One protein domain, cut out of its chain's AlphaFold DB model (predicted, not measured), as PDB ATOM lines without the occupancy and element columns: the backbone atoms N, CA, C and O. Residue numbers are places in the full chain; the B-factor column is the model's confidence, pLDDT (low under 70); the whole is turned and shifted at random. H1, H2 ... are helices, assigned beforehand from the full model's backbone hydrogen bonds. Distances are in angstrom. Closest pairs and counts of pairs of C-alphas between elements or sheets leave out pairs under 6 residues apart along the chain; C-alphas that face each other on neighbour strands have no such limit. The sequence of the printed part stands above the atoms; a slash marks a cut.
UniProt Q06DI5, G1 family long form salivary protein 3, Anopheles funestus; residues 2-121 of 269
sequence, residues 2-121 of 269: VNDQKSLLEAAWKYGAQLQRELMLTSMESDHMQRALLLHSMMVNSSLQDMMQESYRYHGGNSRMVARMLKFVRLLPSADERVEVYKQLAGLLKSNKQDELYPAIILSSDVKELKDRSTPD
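AT A GLANCE: This is residues 2 to 121 of the 269 residues of the protein "G1 family long form salivary protein 3" of Anopheles funestus (UniProt Q06DI5). A bundle of four up-and-down helices, H3 to H6, makes most of a compact body, and the long helix H1 meets its side steeply with its last turns. Residues 2 to 16 of H1 stick out like a handle, and H2 folds back along the other end of H1. The printed part has 120 residues with six named helices, H1 to H6 in chain order, and no named strand: all helix. It is only just compact, close to loose, with a radius of gyration of the C-alphas of 16.1 A, and elongated, spanning 56 by 30 by 24 A.

IN THESE COORDINATES: H1, residues 2 to 29, runs 40.6 A from C-alpha 2 at (230.333, 215.386, 229.334). H2 is residues 33 to 41, 12.2 A; H3 residues 48 to 59, 16.1 A; H4 residues 63 to 74, 16.3 A; H5 residues 79 to 95, 24.8 A. H6, residues 102 to 112, runs 15.8 A to C-alpha 112 at (187.792, 202.211, 262.088).

HOW THE PARTS SIT: H4 is the hub, touching the five other helices. H1 and H2 form a hairpin, with the C-alphas of Met 24 and Ala 36 closest at 4.6 A. H1 touches H4 with residues 28 to 29 alone, closest C-alphas Glu 29 and Met 65, 6.2 A. H4 and H6 touch at a shallow tilt of 16 degrees, the same way, closest C-alphas Ala 67 and Pro 103, 5.5 A. H3 and H6 are apart. Every O i to N i+4 pair is within hydrogen-bond range in H1, H2, H3, H4 and H6; in H5, 12 of 13 are.

THE WHOLE: The C-alphas farthest apart, Val 2 and Glu 100, are 56.9 A apart. The printed part has no cut and no long link. Residues 2, 45 and 115 to 121 have pLDDT under 70.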
ATOM      1  N   VAL A   2     231.605 214.846 228.775       68.94
ATOM      2  CA  VAL A   2     230.333 215.386 229.334       68.94
ATOM      3  C   VAL A   2     229.256 214.301 229.520       68.94
ATOM      4  O   VAL A   2     228.599 214.261 230.555       68.94
ATOM      5  N   ASN A   3     229.119 213.371 228.566       73.00
ATOM      6  CA  ASN A   3     228.180 212.244 228.690       73.00
ATOM      7  C   ASN A   3     228.561 211.263 229.813       73.00
ATOM      8  O   ASN A   3     227.674 210.710 230.456       73.00
ATOM      9  N   ASP A   4     229.858 211.100 230.090       77.38
ATOM     10  CA  ASP A   4     230.357 210.227 231.163       77.38
ATOM     11  C   ASP A   4     230.162 210.870 232.545       77.38
ATOM     12  O   ASP A   4     229.824 210.205 233.517       77.38
ATOM     13  N   GLN A   5     230.309 212.196 232.645       78.75
ATOM     14  CA  GLN A   5     229.991 212.940 233.870       78.75
ATOM     15  C   GLN A   5     228.487 212.941 234.162       78.75
ATOM     16  O   GLN A   5     228.083 212.804 235.315       78.75
ATOM     17  N   LYS A   6     227.653 213.045 233.120       82.56
ATOM     18  CA  LYS A   6     226.197 212.941 233.249       82.56
ATOM     19  C   LYS A   6     225.770 211.559 233.751       82.56
ATOM     20  O   LYS A   6     224.984 211.484 234.690       82.56
ATOM     21  N   SER A   7     226.318 210.481 233.188       84.69
ATOM     22  CA  SER A   7     225.988 209.120 233.629       84.69
ATOM     23  C   SER A   7     226.453 208.836 235.064       84.69
ATOM     24  O   SER A   7     225.727 208.194 235.822       84.69
ATOM     25  N   LEU A   8     227.610 209.369 235.479       86.88
ATOM     26  CA  LEU A   8     228.090 209.278 236.863       86.88
ATOM     27  C   LEU A   8     227.183 210.021 237.853       86.88
ATOM     28  O   LEU A   8     226.883 209.487 238.919       86.88
ATOM     29  N   LEU A   9     226.712 211.221 237.503       85.88
ATOM     30  CA  LEU A   9     225.764 211.974 238.333       85.88
ATOM     31  C   LEU A   9     224.413 211.257 238.447       85.88
ATOM     32  O   LEU A   9     223.856 211.173 239.539       85.88
ATOM     33  N   GLU A  10     223.910 210.684 237.352       86.38
ATOM     34  CA  GLU A  10     222.684 209.876 237.366       86.38
ATOM     35  C   GLU A  10     222.834 208.615 238.233       86.38
ATOM     36  O   GLU A  10     221.916 208.264 238.977       86.38
ATOM     37  N   ALA A  11     223.989 207.945 238.180       86.38
ATOM     38  CA  ALA A  11     224.282 206.789 239.024       86.38
ATOM     39  C   ALA A  11     224.377 207.172 240.511       86.38
ATOM     40  O   ALA A  11     223.784 206.499 241.354       86.38
ATOM     41  N   ALA A  12     225.059 208.275 240.830       85.50
ATOM     42  CA  ALA A  12     225.163 208.789 242.194       85.50
ATOM     43  C   ALA A  12     223.791 209.189 242.759       85.50
ATOM     44  O   ALA A  12     223.483 208.875 243.908       85.50
ATOM     45  N   TRP A  13     222.937 209.810 241.940       84.94
ATOM     46  CA  TRP A  13     221.569 210.157 242.327       84.94
ATOM     47  C   TRP A  13     220.721 208.914 242.617       84.94
ATOM     48  O   TRP A  13     220.055 208.843 243.650       84.94
ATOM     49  N   LYS A  14     220.779 207.901 241.742       85.75
ATOM     50  CA  LYS A  14     220.086 206.618 241.950       85.75
ATOM     51  C   LYS A  14     220.552 205.920 243.225       85.75
ATOM     52  O   LYS A  14     219.718 205.437 243.987       85.75
ATOM     53  N   TYR A  15     221.860 205.905 243.475       86.81
ATOM     54  CA  TYR A  15     222.421 205.321 244.690       86.81
ATOM     55  C   TYR A  15     221.980 206.077 245.950       86.81
ATOM     56  O   TYR A  15     221.571 205.454 246.925       86.81
ATOM     57  N   GLY A  16     221.984 207.414 245.917       86.69
ATOM     58  CA  GLY A  16     221.479 208.238 247.016       86.69
ATOM     59  C   GLY A  16     220.009 207.955 247.339       86.69
ATOM     60  O   GLY A  16     219.663 207.773 248.506       86.69
ATOM     61  N   ALA A  17     219.160 207.832 246.313       85.56
ATOM     62  CA  ALA A  17     217.751 207.474 246.482       85.56
ATOM     63  C   ALA A  17     217.573 206.067 247.082       85.56
ATOM     64  O   ALA A  17     216.739 205.873 247.968       85.56
ATOM     65  N   GLN A  18     218.380 205.094 246.647       88.06
ATOM     66  CA  GLN A  18     218.376 203.748 247.223       88.06
ATOM     67  C   GLN A  18     218.786 203.765 248.702       88.06
ATOM     68  O   GLN A  18     218.097 203.178 249.532       88.06
ATOM     69  N   LEU A  19     219.859 204.479 249.048       89.44
ATOM     70  CA  LEU A  19     220.328 204.578 250.428       89.44
ATOM     71  C   LEU A  19     219.280 205.237 251.333       89.44
ATOM     72  O   LEU A  19     219.044 204.779 252.447       89.44
ATOM     73  N   GLN A  20     218.627 206.299 250.861       90.00
ATOM     74  CA  GLN A  20     217.560 206.960 251.609       90.00
ATOM     75  C   GLN A  20     216.382 206.015 251.875       90.00
ATOM     76  O   GLN A  20     215.878 205.975 253.000       90.00
ATOM     77  N   ARG A  21     215.984 205.225 250.870       90.81
ATOM     78  CA  ARG A  21     214.959 204.183 251.000       90.81
ATOM     79  C   ARG A  21     215.348 203.131 252.039       90.81
ATOM     80  O   ARG A  21     214.554 202.840 252.928       90.81
ATOM     81  N   GLU A  22     216.558 202.584 251.954       91.50
ATOM     82  CA  GLU A  22     217.052 201.582 252.909       91.50
ATOM     83  C   GLU A  22     217.089 202.147 254.335       91.50
ATOM     84  O   GLU A  22     216.577 201.529 255.267       91.50
ATOM     85  N   LEU A  23     217.596 203.372 254.507       93.19
ATOM     86  CA  LEU A  23     217.619 204.049 255.804       93.19
ATOM     87  C   LEU A  23     216.216 204.293 256.364       93.19
ATOM     88  O   LEU A  23     216.033 204.211 257.582       93.19
ATOM     89  N   MET A  24     215.238 204.605 255.512       94.00
ATOM     90  CA  MET A  24     213.846 204.784 255.920       94.00
ATOM     91  C   MET A  24     213.267 203.467 256.438       94.00
ATOM     92  O   MET A  24     212.775 203.435 257.569       94.00
ATOM     93  N   LEU A  25     213.414 202.385 255.665       93.06
ATOM     94  CA  LEU A  25     212.936 201.052 256.034       93.06
ATOM     95  C   LEU A  25     213.584 200.571 257.331       93.06
ATOM     96  O   LEU A  25     212.874 200.261 258.282       93.06
ATOM     97  N   THR A  26     214.912 200.632 257.439       93.81
ATOM     98  CA  THR A  26     215.620 200.233 258.664       93.81
ATOM     99  C   THR A  26     215.224 201.094 259.865       93.81
ATOM    100  O   THR A  26     215.116 200.584 260.984       93.81
ATOM    101  N   SER A  27     214.981 202.396 259.668       95.31
ATOM    102  CA  SER A  27     214.508 203.279 260.743       95.31
ATOM    103  C   SER A  27     213.113 202.875 261.220       95.31
ATOM    104  O   SER A  27     212.901 202.765 262.424       95.31
ATOM    105  N   MET A  28     212.180 202.608 260.302       95.38
ATOM    106  CA  MET A  28     210.841 202.105 260.628       95.38
ATOM    107  C   MET A  28     210.924 200.758 261.355       95.38
ATOM    108  O   MET A  28     210.326 200.570 262.414       95.38
ATOM    109  N   GLU A  29     211.706 199.833 260.806       92.19
ATOM    110  CA  GLU A  29     211.887 198.486 261.331       92.19
ATOM    111  C   GLU A  29     212.531 198.487 262.720       92.19
ATOM    112  O   GLU A  29     212.249 197.603 263.525       92.19
ATOM    113  N   SER A  30     213.326 199.509 263.042       93.50
ATOM    114  CA  SER A  30     213.951 199.713 264.356       93.50
ATOM    115  C   SER A  30     213.116 200.577 265.313       93.50
ATOM    116  O   SER A  30     213.594 200.939 266.382       93.50
ATOM    117  N   ASP A  31     211.868 200.899 264.959       94.25
ATOM    118  CA  ASP A  31     210.952 201.770 265.713       94.25
ATOM    119  C   ASP A  31     211.389 203.248 265.849       94.25
ATOM    120  O   ASP A  31     210.876 204.001 266.677       94.25
ATOM    121  N   HIS A  32     212.285 203.721 264.982       96.06
ATOM    122  CA  HIS A  32     212.680 205.130 264.871       96.06
ATOM    123  C   HIS A  32     211.719 205.907 263.953       96.06
ATOM    124  O   HIS A  32     212.113 206.458 262.920       96.06
ATOM    125  N   MET A  33     210.438 205.962 264.334       95.25
ATOM    126  CA  MET A  33     209.345 206.456 263.478       95.25
ATOM    127  C   MET A  33     209.522 207.899 263.001       95.25
ATOM    128  O   MET A  33     209.284 208.188 261.834       95.25
ATOM    129  N   GLN A  34     210.001 208.802 263.859       94.38
ATOM    130  CA  GLN A  34     210.245 210.199 263.473       94.38
ATOM    131  C   GLN A  34     211.290 210.308 262.355       94.38
ATOM    132  O   GLN A  34     211.109 211.061 261.399       94.38
ATOM    133  N   ARG A  35     212.366 209.517 262.447       95.31
ATOM    134  CA  ARG A  35     213.407 209.470 261.419       95.31
ATOM    135  C   ARG A  35     212.878 208.850 260.130       95.31
ATOM    136  O   ARG A  35     213.150 209.383 259.061       95.31
ATOM    137  N   ALA A  36     212.111 207.765 260.228       95.38
ATOM    138  CA  ALA A  36     211.483 207.140 259.067       95.38
ATOM    139  C   ALA A  36     210.554 208.121 258.329       95.38
ATOM    140  O   ALA A  36     210.627 208.229 257.110       95.38
ATOM    141  N   LEU A  37     209.743 208.893 259.062       93.75
ATOM    142  CA  LEU A  37     208.836 209.894 258.489       93.75
ATOM    143  C   LEU A  37     209.581 211.058 257.834       93.75
ATOM    144  O   LEU A  37     209.185 211.505 256.761       93.75
ATOM    145  N   LEU A  38     210.670 211.530 258.449       93.81
ATOM    146  CA  LEU A  38     211.526 212.560 257.858       93.81
ATOM    147  C   LEU A  38     212.162 212.074 256.551       93.81
ATOM    148  O   LEU A  38     212.198 212.800 255.565       93.81
ATOM    149  N   LEU A  39     212.657 210.835 256.534       92.69
ATOM    150  CA  LEU A  39     213.237 210.250 255.328       92.69
ATOM    151  C   LEU A  39     212.172 210.052 254.246       92.69
ATOM    152  O   LEU A  39     212.465 210.319 253.085       92.69
ATOM    153  N   HIS A  40     210.950 209.659 254.626       91.88
ATOM    154  CA  HIS A  40     209.793 209.569 253.731       91.88
ATOM    155  C   HIS A  40     209.441 210.904 253.083       91.88
ATOM    156  O   HIS A  40     209.338 210.976 251.863       91.88
ATOM    157  N   SER A  41     209.344 211.982 253.863       89.88
ATOM    158  CA  SER A  41     208.979 213.300 253.327       89.88
ATOM    159  C   SER A  41     210.018 213.889 252.369       89.88
ATOM    160  O   SER A  41     209.683 214.732 251.539       89.88
ATOM    161  N   MET A  42     211.274 213.448 252.470       89.06
ATOM    162  CA  MET A  42     212.362 213.858 251.583       89.06
ATOM    163  C   MET A  42     212.463 213.007 250.310       89.06
ATOM    164  O   MET A  42     213.267 213.335 249.438       89.06
ATOM    165  N   MET A  43     211.743 211.884 250.203       85.56
ATOM    166  CA  MET A  43     211.843 211.020 249.026       85.56
ATOM    167  C   MET A  43     211.057 211.604 247.850       85.56
ATOM    168  O   MET A  43     209.921 212.048 247.985       85.56
ATOM    169  N   VAL A  44     211.668 211.573 246.665       73.00
ATOM    170  CA  VAL A  44     211.063 212.040 245.413       73.00
ATOM    171  C   VAL A  44     210.833 210.830 244.508       73.00
ATOM    172  O   VAL A  44     211.773 210.095 244.214       73.00
ATOM    173  N   ASN A  45     209.595 210.637 244.040       66.94
ATOM    174  CA  ASN A  45     209.182 209.567 243.112       66.94
ATOM    175  C   ASN A  45     209.303 208.118 243.636       66.94
ATOM    176  O   ASN A  45     209.426 207.190 242.838       66.94
ATOM    177  N   SER A  46     209.250 207.890 244.951       72.06
ATOM    178  CA  SER A  46     209.198 206.539 245.528       72.06
ATOM    179  C   SER A  46     207.775 206.155 245.932       72.06
ATOM    180  O   SER A  46     207.141 206.868 246.709       72.06
ATOM    181  N   SER A  47     207.294 205.000 245.471       84.94
ATOM    182  CA  SER A  47     206.036 204.422 245.951       84.94
ATOM    183  C   SER A  47     206.230 203.879 247.367       84.94
ATOM    184  O   SER A  47     206.962 202.910 247.575       84.94
ATOM    185  N   LEU A  48     205.569 204.489 248.358       88.75
ATOM    186  CA  LEU A  48     205.553 203.956 249.723       88.75
ATOM    187  C   LEU A  48     204.991 202.533 249.757       88.75
ATOM    188  O   LEU A  48     205.502 201.692 250.488       88.75
ATOM    189  N   GLN A  49     204.003 202.240 248.916       90.25
ATOM    190  CA  GLN A  49     203.439 200.901 248.794       90.25
ATOM    191  C   GLN A  49     204.501 199.868 248.379       90.25
ATOM    192  O   GLN A  49     204.565 198.787 248.962       90.25
ATOM    193  N   ASP A  50     205.390 200.201 247.443       89.88
ATOM    194  CA  ASP A  50     206.453 199.285 247.001       89.88
ATOM    195  C   ASP A  50     207.487 199.058 248.114       89.88
ATOM    196  O   ASP A  50     207.977 197.947 248.317       89.88
ATOM    197  N   MET A  51     207.805 200.111 248.874       89.50
ATOM    198  CA  MET A  51     208.692 200.029 250.039       89.50
ATOM    199  C   MET A  51     208.100 199.146 251.139       89.50
ATOM    200  O   MET A  51     208.781 198.260 251.658       89.50
ATOM    201  N   MET A  52     206.818 199.337 251.451       90.94
ATOM    202  CA  MET A  52     206.109 198.539 252.448       90.94
ATOM    203  C   MET A  52     205.999 197.081 252.009       90.94
ATOM    204  O   MET A  52     206.255 196.188 252.808       90.94
ATOM    205  N   GLN A  53     205.697 196.818 250.736       92.12
ATOM    206  CA  GLN A  53     205.670 195.461 250.197       92.12
ATOM    207  C   GLN A  53     207.035 194.775 250.284       92.12
ATOM    208  O   GLN A  53     207.105 193.594 250.625       92.12
ATOM    209  N   GLU A  54     208.121 195.495 249.996       89.88
ATOM    210  CA  GLU A  54     209.470 194.950 250.118       89.88
ATOM    211  C   GLU A  54     209.798 194.573 251.564       89.88
ATOM    212  O   GLU A  54     210.178 193.429 251.816       89.88
ATOM    213  N   SER A  55     209.597 195.490 252.514       90.88
ATOM    214  CA  SER A  55     209.825 195.201 253.935       90.88
ATOM    215  C   SER A  55     208.940 194.041 254.411       90.88
ATOM    216  O   SER A  55     209.416 193.115 255.073       90.88
ATOM    217  N   TYR A  56     207.678 193.992 253.965       93.50
ATOM    218  CA  TYR A  56     206.767 192.891 254.280       93.50
ATOM    219  C   TYR A  56     207.248 191.546 253.733       93.50
ATOM    220  O   TYR A  56     207.094 190.518 254.389       93.50
ATOM    221  N   ARG A  57     207.856 191.517 252.545       92.25
ATOM    222  CA  ARG A  57     208.387 190.276 251.966       92.25
ATOM    223  C   ARG A  57     209.453 189.643 252.862       92.25
ATOM    224  O   ARG A  57     209.504 188.420 252.957       92.25
ATOM    225  N   TYR A  58     210.277 190.455 253.520       90.31
ATOM    226  CA  TYR A  58     211.344 189.970 254.397       90.31
ATOM    227  C   TYR A  58     210.890 189.765 255.845       90.31
ATOM    228  O   TYR A  58     211.350 188.837 256.512       90.31
ATOM    229  N   HIS A  59     209.977 190.602 256.338       91.38
ATOM    230  CA  HIS A  59     209.631 190.651 257.757       91.38
ATOM    231  C   HIS A  59     208.168 190.361 258.079       91.38
ATOM    232  O   HIS A  59     207.808 190.308 259.253       91.38
ATOM    233  N   GLY A  60     207.326 190.111 257.079       89.50
ATOM    234  CA  GLY A  60     205.893 189.892 257.259       89.50
ATOM    235  C   GLY A  60     205.570 188.703 258.163       89.50
ATOM    236  O   GLY A  60     204.524 188.690 258.799       89.50
ATOM    237  N   GLY A  61     206.462 187.713 258.272       91.19
ATOM    238  CA  GLY A  61     206.310 186.599 259.218       91.19
ATOM    239  C   GLY A  61     206.463 186.996 260.694       91.19
ATOM    240  O   GLY A  61     206.088 186.229 261.575       91.19
ATOM    241  N   ASN A  62     206.999 188.183 260.984       92.62
ATOM    242  CA  ASN A  62     207.214 188.686 262.334       92.62
ATOM    243  C   ASN A  62     206.149 189.730 262.690       92.62
ATOM    244  O   ASN A  62     206.241 190.892 262.289       92.62
ATOM    245  N   SER A  63     205.183 189.344 263.523       93.25
ATOM    246  CA  SER A  63     204.075 190.212 263.939       93.25
ATOM    247  C   SER A  63     204.530 191.520 264.596       93.25
ATOM    248  O   SER A  63     203.856 192.539 264.460       93.25
ATOM    249  N   ARG A  64     205.697 191.547 265.262       92.50
ATOM    250  CA  ARG A  64     206.244 192.791 265.841       92.50
ATOM    251  C   ARG A  64     206.686 193.752 264.754       92.50
ATOM    252  O   ARG A  64     206.476 194.953 264.898       92.50
ATOM    253  N   MET A  65     207.259 193.233 263.671       94.00
ATOM    254  CA  MET A  65     207.632 194.074 262.544       94.00
ATOM    255  C   MET A  65     206.399 194.592 261.812       94.00
ATOM    256  O   MET A  65     206.306 195.788 261.563       94.00
ATOM    257  N   VAL A  66     205.409 193.729 261.566       95.25
ATOM    258  CA  VAL A  66     204.137 194.146 260.955       95.25
ATOM    259  C   VAL A  66     203.457 195.239 261.787       95.25
ATOM    260  O   VAL A  66     202.988 196.234 261.244       95.25
ATOM    261  N   ALA A  67     203.473 195.128 263.116       95.06
ATOM    262  CA  ALA A  67     202.938 196.169 263.988       95.06
ATOM    263  C   ALA A  67     203.735 197.490 263.934       95.06
ATOM    264  O   ALA A  67     203.139 198.562 264.028       95.06
ATOM    265  N   ARG A  68     205.060 197.449 263.737       95.38
ATOM    266  CA  ARG A  68     205.869 198.660 263.481       95.38
ATOM    267  C   ARG A  68     205.502 199.305 262.149       95.38
ATOM    268  O   ARG A  68     205.346 200.520 262.093       95.38
ATOM    269  N   MET A  69     205.292 198.501 261.110       95.38
ATOM    270  CA  MET A  69     204.815 198.982 259.813       95.38
ATOM    271  C   MET A  69     203.455 199.679 259.945       95.38
ATOM    272  O   MET A  69     203.294 200.796 259.465       95.38
ATOM    273  N   LEU A  70     202.501 199.083 260.668       95.19
ATOM    274  CA  LEU A  70     201.199 199.706 260.948       95.19
ATOM    275  C   LEU A  70     201.349 201.016 261.738       95.19
ATOM    276  O   LEU A  70     200.781 202.037 261.357       95.19
ATOM    277  N   LYS A  71     202.198 201.028 262.776       95.75
ATOM    278  CA  LYS A  71     202.516 202.244 263.540       95.75
ATOM    279  C   LYS A  71     203.081 203.349 262.646       95.75
ATOM    280  O   LYS A  71     202.706 204.503 262.835       95.75
ATOM    281  N   PHE A  72     203.950 203.019 261.691       96.19
ATOM    282  CA  PHE A  72     204.473 203.986 260.727       96.19
ATOM    283  C   PHE A  72     203.356 204.584 259.869       96.19
ATOM    284  O   PHE A  72     203.239 205.806 259.799       96.19
ATOM    285  N   VAL A  73     202.493 203.737 259.293       94.19
ATOM    286  CA  VAL A  73     201.357 204.186 258.472       94.19
ATOM    287  C   VAL A  73     200.446 205.113 259.262       94.19
ATOM    288  O   VAL A  73     200.116 206.193 258.783       94.19
ATOM    289  N   ARG A  74     200.099 204.764 260.503       93.81
ATOM    290  CA  ARG A  74     199.257 205.597 261.374       93.81
ATOM    291  C   ARG A  74     199.795 207.015 261.561       93.81
ATOM    292  O   ARG A  74     199.010 207.953 261.665       93.81
ATOM    293  N   LEU A  75     201.118 207.172 261.588       94.69
ATOM    294  CA  LEU A  75     201.783 208.456 261.801       94.69
ATOM    295  C   LEU A  75     202.029 209.248 260.507       94.69
ATOM    296  O   LEU A  75     202.525 210.373 260.579       94.69
ATOM    297  N   LEU A  76     201.691 208.706 259.332       92.56
ATOM    298  CA  LEU A  76     201.780 209.460 258.082       92.56
ATOM    299  C   LEU A  76     200.852 210.680 258.136       92.56
ATOM    300  O   LEU A  76     199.703 210.551 258.568       92.56
ATOM    301  N   PRO A  77     201.283 211.852 257.644       89.06
ATOM    302  CA  PRO A  77     200.465 213.060 257.683       89.06
ATOM    303  C   PRO A  77     199.265 212.981 256.725       89.06
ATOM    304  O   PRO A  77     198.163 213.408 257.075       89.06
ATOM    305  N   SER A  78     199.453 212.397 255.536       89.25
ATOM    306  CA  SER A  78     198.417 212.311 254.502       89.25
ATOM    307  C   SER A  78     197.418 211.197 254.798       89.25
ATOM    308  O   SER A  78     197.751 210.015 254.782       89.25
ATOM    309  N   ALA A  79     196.161 211.569 255.032       87.56
ATOM    310  CA  ALA A  79     195.099 210.610 255.305       87.56
ATOM    311  C   ALA A  79     194.746 209.733 254.089       87.56
ATOM    312  O   ALA A  79     194.327 208.592 254.272       87.56
ATOM    313  N   ASP A  80     194.927 210.234 252.865       87.38
ATOM    314  CA  ASP A  80     194.702 209.449 251.642       87.38
ATOM    315  C   ASP A  80     195.810 208.407 251.462       87.38
ATOM    316  O   ASP A  80     195.530 207.240 251.198       87.38
ATOM    317  N   GLU A  81     197.060 208.799 251.722       88.69
ATOM    318  CA  GLU A  81     198.201 207.880 251.706       88.69
ATOM    319  C   GLU A  81     198.020 206.768 252.748       88.69
ATOM    320  O   GLU A  81     198.193 205.593 252.425       88.69
ATOM    321  N   ARG A  82     197.568 207.105 253.969       90.38
ATOM    322  CA  ARG A  82     197.246 206.104 255.003       90.38
ATOM    323  C   ARG A  82     196.250 205.061 254.511       90.38
ATOM    324  O   ARG A  82     196.491 203.870 254.680       90.38
ATOM    325  N   VAL A  83     195.146 205.495 253.899       88.56
ATOM    326  CA  VAL A  83     194.107 204.586 253.388       88.56
ATOM    327  C   VAL A  83     194.678 203.631 252.341       88.56
ATOM    328  O   VAL A  83     194.432 202.426 252.415       88.56
ATOM    329  N   GLU A  84     195.464 204.140 251.393       88.88
ATOM    330  CA  GLU A  84     196.040 203.321 250.325       88.88
ATOM    331  C   GLU A  84     197.075 202.315 250.839       88.88
ATOM    332  O   GLU A  84     197.094 201.163 250.392       88.88
ATOM    333  N   VAL A  85     197.895 202.689 251.826       91.31
ATOM    334  CA  VAL A  85     198.832 201.736 252.439       91.31
ATOM    335  C   VAL A  85     198.103 200.722 253.327       91.31
ATOM    336  O   VAL A  85     198.434 199.538 253.287       91.31
ATOM    337  N   TYR A  86     197.062 201.116 254.067       91.88
ATOM    338  CA  TYR A  86     196.267 200.164 254.851       91.88
ATOM    339  C   TYR A  86     195.550 199.131 253.982       91.88
ATOM    340  O   TYR A  86     195.548 197.951 254.330       91.88
ATOM    341  N   LYS A  87     194.994 199.528 252.828       89.62
ATOM    342  CA  LYS A  87     194.414 198.583 251.855       89.62
ATOM    343  C   LYS A  87     195.443 197.551 251.394       89.62
ATOM    344  O   LYS A  87     195.144 196.358 251.358       89.62
ATOM    345  N   GLN A  88     196.655 198.001 251.072       91.50
ATOM    346  CA  GLN A  88     197.737 197.113 250.664       91.50
ATOM    347  C   GLN A  88     198.140 196.159 251.798       91.50
ATOM    348  O   GLN A  88     198.207 194.946 251.589       91.50
ATOM    349  N   LEU A  89     198.359 196.683 253.009       91.94
ATOM    350  CA  LEU A  89     198.715 195.878 254.178       91.94
ATOM    351  C   LEU A  89     197.625 194.858 254.516       91.94
ATOM    352  O   LEU A  89     197.952 193.713 254.804       91.94
ATOM    353  N   ALA A  90     196.345 195.208 254.390       91.12
ATOM    354  CA  ALA A  90     195.250 194.257 254.572       91.12
ATOM    355  C   ALA A  90     195.352 193.052 253.620       91.12
ATOM    356  O   ALA A  90     195.103 191.917 254.027       91.12
ATOM    357  N   GLY A  91     195.744 193.277 252.361       90.19
ATOM    358  CA  GLY A  91     196.018 192.200 251.405       90.19
ATOM    359  C   GLY A  91     197.236 191.359 251.798       90.19
ATOM    360  O   GLY A  91     197.196 190.130 251.728       90.19
ATOM    361  N   LEU A  92     198.299 192.012 252.270       91.62
ATOM    362  CA  LEU A  92     199.533 191.355 252.702       91.62
ATOM    363  C   LEU A  92     199.338 190.510 253.970       91.62
ATOM    364  O   LEU A  92     199.863 189.398 254.027       91.62
ATOM    365  N   LEU A  93     198.531 190.961 254.934       91.94
ATOM    366  CA  LEU A  93     198.221 190.209 256.157       91.94
ATOM    367  C   LEU A  93     197.593 188.845 255.848       91.94
ATOM    368  O   LEU A  93     197.981 187.839 256.444       91.94
ATOM    369  N   LYS A  94     196.695 188.792 254.856       90.75
ATOM    370  CA  LYS A  94     196.088 187.533 254.390       90.75
ATOM    371  C   LYS A  94     197.109 186.579 253.770       90.75
ATOM    372  O   LYS A  94     196.950 185.366 253.858       90.75
ATOM    373  N   SER A  95     198.155 187.105 253.126       88.94
ATOM    374  CA  SER A  95     199.120 186.287 252.374       88.94
ATOM    375  C   SER A  95     199.949 185.344 253.252       88.94
ATOM    376  O   SER A  95     200.457 184.335 252.769       88.94
ATOM    377  N   ASN A  96     200.075 185.651 254.545       88.00
ATOM    378  CA  ASN A  96     200.920 184.918 255.483       88.00
ATOM    379  C   ASN A  96     200.268 184.715 256.864       88.00
ATOM    380  O   ASN A  96     200.979 184.544 257.855       88.00
ATOM    381  N   LYS A  97     198.928 184.720 256.919       88.69
ATOM    382  CA  LYS A  97     198.114 184.486 258.127       88.69
ATOM    383  C   LYS A  97     198.331 185.480 259.271       88.69
ATOM    384  O   LYS A  97     197.984 185.202 260.416       88.69
ATOM    385  N   GLN A  98     198.887 186.656 258.990       90.19
ATOM    386  CA  GLN A  98     198.950 187.732 259.982       90.19
ATOM    387  C   GLN A  98     197.562 188.345 260.242       90.19
ATOM    388  O   GLN A  98     197.389 189.021 261.251       90.19
ATOM    389  N   ASP A  99     196.566 188.065 259.389       89.88
ATOM    390  CA  ASP A  99     195.149 188.377 259.629       89.88
ATOM    391  C   ASP A  99     194.508 187.535 260.752       89.88
ATOM    392  O   ASP A  99     193.391 187.825 261.166       89.88
ATOM    393  N   GLU A 100     195.211 186.518 261.262       91.31
ATOM    394  CA  GLU A 100     194.805 185.695 262.414       91.31
ATOM    395  C   GLU A 100     195.607 186.020 263.692       91.31
ATOM    396  O   GLU A 100     195.381 185.421 264.747       91.31
ATOM    397  N   LEU A 101     196.535 186.981 263.618       93.62
ATOM    398  CA  LEU A 101     197.428 187.393 264.705       93.62
ATOM    399  C   LEU A 101     197.141 188.834 265.150       93.62
ATOM    400  O   LEU A 101     196.413 189.577 264.499       93.62
ATOM    401  N   TYR A 102     197.749 189.268 266.255       94.31
ATOM    402  CA  TYR A 102     197.479 190.596 266.821       94.31
ATOM    403  C   TYR A 102     197.678 191.813 265.886       94.31
ATOM    404  O   TYR A 102     197.008 192.821 266.126       94.31
ATOM    405  N   PRO A 103     198.521 191.799 264.824       95.25
ATOM    406  CA  PRO A 103     198.560 192.918 263.880       95.25
ATOM    407  C   PRO A 103     197.210 193.182 263.205       95.25
ATOM    408  O   PRO A 103     196.928 194.320 262.837       95.25
ATOM    409  N   ALA A 104     196.357 192.162 263.091       94.12
ATOM    410  CA  ALA A 104     195.010 192.304 262.563       94.12
ATOM    411  C   ALA A 104     194.127 193.188 263.464       94.12
ATOM    412  O   ALA A 104     193.404 194.031 262.945       94.12
ATOM    413  N   ILE A 105     194.250 193.086 264.797       94.75
ATOM    414  CA  ILE A 105     193.529 193.958 265.749       94.75
ATOM    415  C   ILE A 105     193.960 195.420 265.581       94.75
ATOM    416  O   ILE A 105     193.114 196.318 265.554       94.75
ATOM    417  N   ILE A 106     195.272 195.657 265.450       95.06
ATOM    418  CA  ILE A 106     195.836 197.001 265.246       95.06
ATOM    419  C   ILE A 106     195.281 197.599 263.953       95.06
ATOM    420  O   ILE A 106     194.701 198.682 263.977       95.06
ATOM    421  N   LEU A 107     195.390 196.865 262.842       93.25
ATOM    422  CA  LEU A 107     194.909 197.317 261.539       93.25
ATOM    423  C   LEU A 107     193.401 197.610 261.554       93.25
ATOM    424  O   LEU A 107     192.980 198.662 261.075       93.25
ATOM    425  N   SER A 108     192.584 196.706 262.104       91.12
ATOM    426  CA  SER A 108     191.130 196.893 262.175       91.12
ATOM    427  C   SER A 108     190.745 198.102 263.026       91.12
ATOM    428  O   SER A 108     189.828 198.834 262.655       91.12
ATOM    429  N   SER A 109     191.459 198.354 264.127       90.38
ATOM    430  CA  SER A 109     191.246 199.541 264.965       90.38
ATOM    431  C   SER A 109     191.637 200.829 264.236       90.38
ATOM    432  O   SER A 109     190.830 201.753 264.163       90.38
ATOM    433  N   ASP A 110     192.824 200.866 263.623       90.25
ATOM    434  CA  ASP A 110     193.325 202.045 262.907       90.25
ATOM    435  C   ASP A 110     192.416 202.428 261.728       90.25
ATOM    436  O   ASP A 110     192.188 203.606 261.458       90.25
ATOM    437  N   VAL A 111     191.862 201.435 261.024       86.31
ATOM    438  CA  VAL A 111     190.946 201.663 259.897       86.31
ATOM    439  C   VAL A 111     189.580 202.178 260.362       86.31
ATOM    440  O   VAL A 111     189.026 203.062 259.708       86.31
ATOM    441  N   LYS A 112     189.053 201.704 261.503       83.31
ATOM    442  CA  LYS A 112     187.792 202.211 262.088       83.31
ATOM    443  C   LYS A 112     187.860 203.718 262.380       83.31
ATOM    444  O   LYS A 112     186.861 204.422 262.224       83.31
ATOM    445  N   GLU A 113     189.029 204.236 262.758       78.31
ATOM    446  CA  GLU A 113     189.228 205.668 263.027       78.31
ATOM    447  C   GLU A 113     189.194 206.546 261.762       78.31
ATOM    448  O   GLU A 113     188.929 207.745 261.853       78.31
ATOM    449  N   LEU A 114     189.390 205.968 260.571       74.75
ATOM    450  CA  LEU A 114     189.459 206.699 259.298       74.75
ATOM    451  C   LEU A 114     188.097 207.020 258.653       74.75
ATOM    452  O   LEU A 114     188.100 207.470 257.508       74.75
ATOM    453  N   LYS A 115     186.979 206.792 259.371       62.56
ATOM    454  CA  LYS A 115     185.568 207.154 259.077       62.56
ATOM    455  C   LYS A 115     185.272 207.593 257.622       62.56
ATOM    456  O   LYS A 115     185.674 208.673 257.198       62.56
ATOM    457  N   ASP A 116     184.479 206.795 256.899       58.88
ATOM    458  CA  ASP A 116     183.880 207.103 255.577       58.88
ATOM    459  C   ASP A 116     184.795 207.164 254.341       58.88
ATOM    460  O   ASP A 116     184.350 207.487 253.238       58.88
ATOM    461  N   ARG A 117     186.059 206.761 254.443       57.72
ATOM    462  CA  ARG A 117     186.905 206.539 253.257       57.72
ATOM    463  C   ARG A 117     186.806 205.074 252.888       57.72
ATOM    464  O   ARG A 117     187.044 204.265 253.774       57.72
ATOM    465  N   SER A 118     186.451 204.737 251.642       53.44
ATOM    466  CA  SER A 118     186.245 203.372 251.114       53.44
ATOM    467  C   SER A 118     187.338 202.394 251.554       53.44
ATOM    468  O   SER A 118     188.320 202.159 250.846       53.44
ATOM    469  N   THR A 119     187.184 201.858 252.753       58.47
ATOM    470  CA  THR A 119     188.144 201.008 253.439       58.47
ATOM    471  C   THR A 119     187.550 199.613 253.471       58.47
ATOM    472  O   THR A 119     186.325 199.467 253.498       58.47
ATOM    473  N   PRO A 120     188.383 198.566 253.368       62.47
ATOM    474  CA  PRO A 120     187.872 197.209 253.404       62.47
ATOM    475  C   PRO A 120     187.154 196.986 254.737       62.47
ATOM    476  O   PRO A 120     187.613 197.478 255.767       62.47
ATOM    477  N   ASP A 121     186.060 196.229 254.732       68.38
ATOM    478  CA  ASP A 121     185.504 195.730 255.984       68.38
ATOM    479  C   ASP A 121     186.502 194.730 256.587       68.38
ATOM    480  O   ASP A 121     186.663 193.601 256.114       68.38
TER     481      ASP A 121